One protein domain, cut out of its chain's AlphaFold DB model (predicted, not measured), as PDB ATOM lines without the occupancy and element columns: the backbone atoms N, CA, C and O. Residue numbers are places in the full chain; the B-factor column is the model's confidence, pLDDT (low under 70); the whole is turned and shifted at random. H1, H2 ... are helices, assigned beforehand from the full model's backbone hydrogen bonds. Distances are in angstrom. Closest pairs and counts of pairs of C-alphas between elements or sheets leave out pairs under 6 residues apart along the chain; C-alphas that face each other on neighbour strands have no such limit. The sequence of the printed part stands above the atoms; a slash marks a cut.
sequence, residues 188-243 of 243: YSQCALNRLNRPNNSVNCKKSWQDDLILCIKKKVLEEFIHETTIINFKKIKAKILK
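AT A GLANCE: This is residues 188 to 243 of the 243 residues of an uncharacterized protein of viral metagenome (UniProt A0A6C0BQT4). One long helix, H2, makes the base of an open U. Near its first end the short helix H1 is set crosswise to it, with the loop of residues 197 to 208 swinging out beyond that end; at its other end the chain turns off into H3, and H1 and H3 stay apart. The printed part has 56 residues with three named helices, in the order H1, H2, H3, and no named strand; the class is all helix. The whole is only just loose, close to extended, with a radius of gyration of the C-alphas of 14.8 A, and its elongated outline spans 43 by 24 by 18 A.

IN THESE COORDINATES: The printed part begins with H1, residues 188 to 196, whose first C-alpha, of Tyr 188, is at (208.754, 239.296, 253.990); it is 12.7 A from first to last C-alpha. Residues 197 to 208 belong to no named element. H2, residues 209 to 228, is the longest helix and measures 29.0 A, from C-alpha 209 at (221.969, 246.076, 252.481) to C-alpha 228 at (224.616, 217.931, 246.072). H3, residues 231 to 241, measures 15.4 A and ends with C-alpha 241 at (208.956, 222.664, 237.666).

HOW THE PARTS SIT: H1 and H2 touch, with 7 pairs of C-alphas within 8 A, and H2 does so with residues 210 to 215 alone. Their closest C-alphas, those of Leu 196 and Asp 211, are 6.3 A apart. Their lines are about perpendicular, at 87 degrees, and their centres are 13.7 A apart. H3 touches no helix. It is apart from H1, and apart from H2 only just, with their closest C-alphas 8.1 A apart. In H1, H2 and H3 every O i to N i+4 pair is within hydrogen-bond range.

THE WHOLE: The two C-alphas farthest apart, those of Val 203 and Ile 232, are 43.3 A apart; the first and last printed C-alphas, of Tyr 188 and Lys 243, are 27.1 A apart. The link from H1 to H2 is long, with 12 residues, and its C-alphas lie 9 to 23 A from the mean of all C-alphas. The link from H2 to H3 is tight, with 2 residues. Residues 219 to 224 of H2 stand free, and so do residues 238 to 243, of which 238 to 241 belong to H3. The printed part has no cut, and residue 243 is the chain's last. The mean pLDDT of the printed part is 83.5; residues 199 to 204 and residue 243 are under 70.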
ATOM      1  N   TYR A 188     207.438 238.662 254.076       90.19
ATOM      2  CA  TYR A 188     208.754 239.296 253.990       90.19
ATOM      3  C   TYR A 188     209.722 238.532 253.088       90.19
ATOM      4  O   TYR A 188     210.463 239.171 252.337       90.19
ATOM      5  N   SER A 189     209.691 237.199 253.106       89.25
ATOM      6  CA  SER A 189     210.477 236.364 252.194       89.25
ATOM      7  C   SER A 189     210.141 236.674 250.734       89.25
ATOM      8  O   SER A 189     211.037 236.931 249.929       89.25
ATOM      9  N   GLN A 190     208.850 236.758 250.397       90.56
ATOM     10  CA  GLN A 190     208.419 237.123 249.049       90.56
ATOM     11  C   GLN A 190     208.818 238.561 248.693       90.56
ATOM     12  O   GLN A 190     209.257 238.826 247.571       90.56
ATOM     13  N   CYS A 191     208.719 239.498 249.641       90.81
ATOM     14  CA  CYS A 191     209.177 240.870 249.436       90.81
ATOM     15  C   CYS A 191     210.677 240.934 249.133       90.81
ATOM     16  O   CYS A 191     211.072 241.634 248.203       90.81
ATOM     17  N   ALA A 192     211.507 240.185 249.862       90.88
ATOM     18  CA  ALA A 192     212.947 240.127 249.634       90.88
ATOM     19  C   ALA A 192     213.283 239.647 248.211       90.88
ATOM     20  O   ALA A 192     214.084 240.276 247.520       90.88
ATOM     21  N   LEU A 193     212.606 238.601 247.725       90.06
ATOM     22  CA  LEU A 193     212.770 238.118 246.349       90.06
ATOM     23  C   LEU A 193     212.305 239.145 245.309       90.06
ATOM     24  O   LEU A 193     212.999 239.398 244.324       90.06
ATOM     25  N   ASN A 194     211.155 239.782 245.538       90.00
ATOM     26  CA  ASN A 194     210.624 240.808 244.640       90.00
ATOM     27  C   ASN A 194     211.560 242.018 244.515       90.00
ATOM     28  O   ASN A 194     211.638 242.622 243.446       90.00
ATOM     29  N   ARG A 195     212.262 242.381 245.594       89.75
ATOM     30  CA  ARG A 195     213.239 243.479 245.601       89.75
ATOM     31  C   ARG A 195     214.450 243.177 244.720       89.75
ATOM     32  O   ARG A 195     214.906 244.082 244.032       89.75
ATOM     33  N   LEU A 196     214.914 241.924 244.682       87.12
ATOM     34  CA  LEU A 196     216.019 241.495 243.812       87.12
ATOM     35  C   LEU A 196     215.665 241.521 242.320       87.12
ATOM     36  O   LEU A 196     216.523 241.796 241.489       87.12
ATOM     37  N   ASN A 197     214.411 241.220 241.980       78.38
ATOM     38  CA  ASN A 197     213.965 241.099 240.589       78.38
ATOM     39  C   ASN A 197     213.570 242.444 239.950       78.38
ATOM     40  O   ASN A 197     213.189 242.476 238.780       78.38
ATOM     41  N   ARG A 198     213.603 243.555 240.696       72.56
ATOM     42  CA  ARG A 198     213.225 244.877 240.179       72.56
ATOM     43  C   ARG A 198     214.452 245.658 239.707       72.56
ATOM     44  O   ARG A 198     215.477 245.632 240.381       72.56
ATOM     45  N   PRO A 199     214.354 246.412 238.596       63.09
ATOM     46  CA  PRO A 199     215.438 247.291 238.176       63.09
ATOM     47  C   PRO A 199     215.750 248.310 239.281       63.09
ATOM     48  O   PRO A 199     214.833 248.890 239.870       63.09
ATOM     49  N   ASN A 200     217.047 248.549 239.520       56.03
ATOM     50  CA  ASN A 200     217.610 249.358 240.619       56.03
ATOM     51  C   ASN A 200     217.113 250.822 240.705       56.03
ATOM     52  O   ASN A 200     217.484 251.534 241.633       56.03
ATOM     53  N   ASN A 201     216.237 251.256 239.795       52.47
ATOM     54  CA  ASN A 201     215.708 252.615 239.687       52.47
ATOM     55  C   ASN A 201     214.170 252.688 239.709       52.47
ATOM     56  O   ASN A 201     213.604 253.721 239.352       52.47
ATOM     57  N   SER A 202     213.457 251.628 240.115       60.97
ATOM     58  CA  SER A 202     212.012 251.774 240.334       60.97
ATOM     59  C   SER A 202     211.768 252.785 241.463       60.97
ATOM     60  O   SER A 202     212.316 252.645 242.558       60.97
ATOM     61  N   VAL A 203     210.946 253.807 241.195       56.69
ATOM     62  CA  VAL A 203     210.702 254.977 242.070       56.69
ATOM     63  C   VAL A 203     210.366 254.586 243.522       56.69
ATOM     64  O   VAL A 203     210.658 255.326 244.458       56.69
ATOM     65  N   ASN A 204     209.833 253.377 243.722       60.41
ATOM     66  CA  ASN A 204     209.353 252.871 245.006       60.41
ATOM     67  C   ASN A 204     210.249 251.802 245.665       60.41
ATOM     68  O   ASN A 204     209.852 251.237 246.682       60.41
ATOM     69  N   CYS A 205     211.435 251.485 245.130       70.00
ATOM     70  CA  CYS A 205     212.313 250.465 245.716       70.00
ATOM     71  C   CYS A 205     213.789 250.874 245.655       70.00
ATOM     72  O   CYS A 205     214.506 250.536 244.719       70.00
ATOM     73  N   LYS A 206     214.255 251.581 246.692       77.88
ATOM     74  CA  LYS A 206     215.684 251.870 246.880       77.88
ATOM     75  C   LYS A 206     216.432 250.626 247.364       77.88
ATOM     76  O   LYS A 206     215.897 249.874 248.195       77.88
ATOM     77  N   LYS A 207     217.681 250.473 246.906       82.94
ATOM     78  CA  LYS A 207     218.601 249.422 247.358       82.94
ATOM     79  C   LYS A 207     218.749 249.436 248.887       82.94
ATOM     80  O   LYS A 207     218.737 250.484 249.535       82.94
ATOM     81  N   SER A 208     218.841 248.250 249.466       87.62
ATOM     82  CA  SER A 208     219.054 247.970 250.883       87.62
ATOM     83  C   SER A 208     220.236 247.025 251.031       87.62
ATOM     84  O   SER A 208     220.411 246.151 250.190       87.62
ATOM     85  N   TRP A 209     220.973 247.103 252.139       91.00
ATOM     86  CA  TRP A 209     221.969 246.076 252.481       91.00
ATOM     87  C   TRP A 209     221.336 244.672 252.571       91.00
ATOM     88  O   TRP A 209     221.976 243.672 252.265       91.00
ATOM     89  N   GLN A 210     220.046 244.607 252.935       91.19
ATOM     90  CA  GLN A 210     219.262 243.367 252.951       91.19
ATOM     91  C   GLN A 210     219.185 242.710 251.569       91.19
ATOM     92  O   GLN A 210     219.108 241.491 251.487       91.19
ATOM     93  N   ASP A 211     219.223 243.494 250.489       90.88
ATOM     94  CA  ASP A 211     219.163 242.954 249.132       90.88
ATOM     95  C   ASP A 211     220.462 242.186 248.827       90.88
ATOM     96  O   ASP A 211     220.416 241.047 248.368       90.88
ATOM     97  N   ASP A 212     221.621 242.750 249.184       90.81
ATOM     98  CA  ASP A 212     222.918 242.082 249.024       90.81
ATOM     99  C   ASP A 212     223.019 240.817 249.902       90.81
ATOM    100  O   ASP A 212     223.490 239.779 249.438       90.81
ATOM    101  N   LEU A 213     222.505 240.858 251.143       93.12
ATOM    102  CA  LEU A 213     222.431 239.679 252.016       93.12
ATOM    103  C   LEU A 213     221.629 238.544 251.362       93.12
ATOM    104  O   LEU A 213     222.098 237.408 251.298       93.12
ATOM    105  N   ILE A 214     220.423 238.842 250.875       92.94
ATOM    106  CA  ILE A 214     219.539 237.833 250.279       92.94
ATOM    107  C   ILE A 214     220.142 237.295 248.981       92.94
ATOM    108  O   ILE A 214     220.031 236.100 248.711       92.94
ATOM    109  N   LEU A 215     220.832 238.133 248.203       91.38
ATOM    110  CA  LEU A 215     221.567 237.690 247.023       91.38
ATOM    111  C   LEU A 215     222.682 236.695 247.387       91.38
ATOM    112  O   LEU A 215     222.790 235.650 246.746       91.38
ATOM    113  N   CYS A 216     223.464 236.979 248.431       92.75
ATOM    114  CA  CYS A 216     224.498 236.071 248.932       92.75
ATOM    115  C   CYS A 216     223.913 234.738 249.419       92.75
ATOM    116  O   CYS A 216     224.437 233.682 249.064       92.75
ATOM    117  N   ILE A 217     222.813 234.773 250.178       93.44
ATOM    118  CA  ILE A 217     222.105 233.562 250.630       93.44
ATOM    119  C   ILE A 217     221.621 232.756 249.422       93.44
ATOM    120  O   ILE A 217     221.910 231.568 249.318       93.44
ATOM    121  N   LYS A 218     220.932 233.405 248.474       91.12
ATOM    122  CA  LYS A 218     220.415 232.760 247.261       91.12
ATOM    123  C   LYS A 218     221.532 232.105 246.448       91.12
ATOM    124  O   LYS A 218     221.342 230.998 245.957       91.12
ATOM    125  N   LYS A 219     222.685 232.771 246.313       92.31
ATOM    126  CA  LYS A 219     223.858 232.226 245.621       92.31
ATOM    127  C   LYS A 219     224.381 230.966 246.316       92.31
ATOM    128  O   LYS A 219     224.505 229.950 245.648       92.31
ATOM    129  N   LYS A 220     224.593 231.007 247.638       92.81
ATOM    130  CA  LYS A 220     225.067 229.844 248.409       92.81
ATOM    131  C   LYS A 220     224.119 228.648 248.322       92.81
ATOM    132  O   LYS A 220     224.563 227.555 248.011       92.81
ATOM    133  N   VAL A 221     222.816 228.872 248.508       91.94
ATOM    134  CA  VAL A 221     221.805 227.803 248.419       91.94
ATOM    135  C   VAL A 221     221.790 227.165 247.025       91.94
ATOM    136  O   VAL A 221     221.641 225.953 246.898       91.94
ATOM    137  N   LEU A 222     221.953 227.961 245.962       89.31
ATOM    138  CA  LEU A 222     222.052 227.436 244.597       89.31
ATOM    139  C   LEU A 222     223.350 226.650 244.369       89.31
ATOM    140  O   LEU A 222     223.306 225.613 243.716       89.31
ATOM    141  N   GLU A 223     224.483 227.130 244.884       90.31
ATOM    142  CA  GLU A 223     225.775 226.437 244.798       90.31
ATOM    143  C   GLU A 223     225.730 225.082 245.517       90.31
ATOM    144  O   GLU A 223     226.075 224.068 244.914       90.31
ATOM    145  N   GLU A 224     225.230 225.044 246.755       89.88
ATOM    146  CA  GLU A 224     225.023 223.812 247.532       89.88
ATOM    147  C   GLU A 224     224.101 222.840 246.789       89.88
ATOM    148  O   GLU A 224     224.465 221.688 246.556       89.88
ATOM    149  N   PHE A 225     222.954 223.323 246.299       87.75
ATOM    150  CA  PHE A 225     222.024 222.498 245.531       87.75
ATOM    151  C   PHE A 225     222.670 221.895 244.273       87.75
ATOM    152  O   PHE A 225     222.426 220.731 243.959       87.75
ATOM    153  N   ILE A 226     223.491 222.661 243.546       85.44
ATOM    154  CA  ILE A 226     224.208 222.174 242.358       85.44
ATOM    155  C   ILE A 226     225.261 221.128 242.740       85.44
ATOM    156  O   ILE A 226     225.391 220.130 242.034       85.44
ATOM    157  N   HIS A 227     225.994 221.334 243.835       85.38
ATOM    158  CA  HIS A 227     227.004 220.388 244.308       85.38
ATOM    159  C   HIS A 227     226.398 219.063 244.789       85.38
ATOM    160  O   HIS A 227     226.954 218.002 244.511       85.38
ATOM    161  N   GLU A 228     225.261 219.110 245.480       87.94
ATOM    162  CA  GLU A 228     224.616 217.931 246.072       87.94
ATOM    163  C   GLU A 228     223.712 217.171 245.088       87.94
ATOM    164  O   GLU A 228     223.414 215.988 245.280       87.94
ATOM    165  N   THR A 229     223.268 217.821 244.008       85.19
ATOM    166  CA  THR A 229     222.310 217.231 243.066       85.19
ATOM    167  C   THR A 229     223.003 216.650 241.839       85.19
ATOM    168  O   THR A 229     223.607 217.355 241.034       85.19
ATOM    169  N   THR A 230     222.816 215.350 241.601       86.88
ATOM    170  CA  THR A 230     223.286 214.720 240.360       86.88
ATOM    171  C   THR A 230     222.591 215.309 239.128       86.88
ATOM    172  O   THR A 230     221.412 215.670 239.157       86.88
ATOM    173  N   ILE A 231     223.284 215.315 237.985       83.50
ATOM    174  CA  ILE A 231     222.751 215.813 236.703       83.50
ATOM    175  C   ILE A 231     221.411 215.146 236.339       83.50
ATOM    176  O   ILE A 231     220.505 215.797 235.811       83.50
ATOM    177  N   ILE A 232     221.265 213.849 236.631       84.94
ATOM    178  CA  ILE A 232     220.038 213.083 236.365       84.94
ATOM    179  C   ILE A 232     218.874 213.627 237.203       84.94
ATOM    180  O   ILE A 232     217.790 213.872 236.666       84.94
ATOM    181  N   ASN A 233     219.091 213.858 238.499       83.38
ATOM    182  CA  ASN A 233     218.063 214.396 239.388       83.38
ATOM    183  C   ASN A 233     217.735 215.856 239.064       83.38
ATOM    184  O   ASN A 233     216.560 216.219 239.038       83.38
ATOM    185  N   PHE A 234     218.733 216.665 238.702       84.62
ATOM    186  CA  PHE A 234     218.518 218.045 238.272       84.62
ATOM    187  C   PHE A 234     217.587 218.124 237.050       84.62
ATOM    188  O   PHE A 234     216.622 218.891 237.043       84.62
ATOM    189  N   LYS A 235     217.813 217.277 236.032       83.31
ATOM    190  CA  LYS A 235     216.944 217.190 234.843       83.31
ATOM    191  C   LYS A 235     215.506 216.804 235.205       83.31
ATOM    192  O   LYS A 235     214.572 217.413 234.682       83.31
ATOM    193  N   LYS A 236     215.321 215.845 236.122       85.31
ATOM    194  CA  LYS A 236     213.992 215.436 236.618       85.31
ATOM    195  C   LYS A 236     213.275 216.579 237.342       85.31
ATOM    196  O   LYS A 236     212.100 216.819 237.076       85.31
ATOM    197  N   ILE A 237     213.977 217.305 238.214       84.94
ATOM    198  CA  ILE A 237     213.423 218.450 238.954       84.94
ATOM    199  C   ILE A 237     213.022 219.569 237.988       84.94
ATOM    200  O   ILE A 237     211.889 220.042 238.038       84.94
ATOM    201  N   LYS A 238     213.899 219.941 237.048       84.06
ATOM    202  CA  LYS A 238     213.608 220.967 236.035       84.06
ATOM    203  C   LYS A 238     212.376 220.613 235.195       84.06
ATOM    204  O   LYS A 238     211.517 221.465 234.993       84.06
ATOM    205  N   ALA A 239     212.264 219.361 234.747       85.19
ATOM    206  CA  ALA A 239     211.109 218.886 233.982       85.19
ATOM    207  C   ALA A 239     209.799 218.892 234.792       85.19
ATOM    208  O   ALA A 239     208.727 219.008 234.207       85.19
ATOM    209  N   LYS A 240     209.877 218.766 236.122       86.62
ATOM    210  CA  LYS A 240     208.722 218.852 237.024       86.62
ATOM    211  C   LYS A 240     208.287 220.298 237.291       86.62
ATOM    212  O   LYS A 240     207.098 220.528 237.432       86.62
ATOM    213  N   ILE A 241     209.230 221.241 237.376       82.19
ATOM    214  CA  ILE A 241     208.956 222.664 237.666       82.19
ATOM    215  C   ILE A 241     208.446 223.424 236.432       82.19
ATOM    216  O   ILE A 241     207.682 224.369 236.576       82.19
ATOM    217  N   LEU A 242     208.893 223.050 235.229       79.56
ATOM    218  CA  LEU A 242     208.522 223.720 233.972       79.56
ATOM    219  C   LEU A 242     207.250 223.155 233.309       79.56
ATOM    220  O   LEU A 242     206.955 223.522 232.174       79.56
ATOM    221  N   LYS A 243     206.544 222.242 233.982       54.28
ATOM    222  CA  LYS A 243     205.196 221.790 233.616       54.28
ATOM    223  C   LYS A 243     204.166 222.609 234.378       54.28
ATOM    224  O   LYS A 243     203.124 222.906 233.763       54.28
TER     225      LYS A 243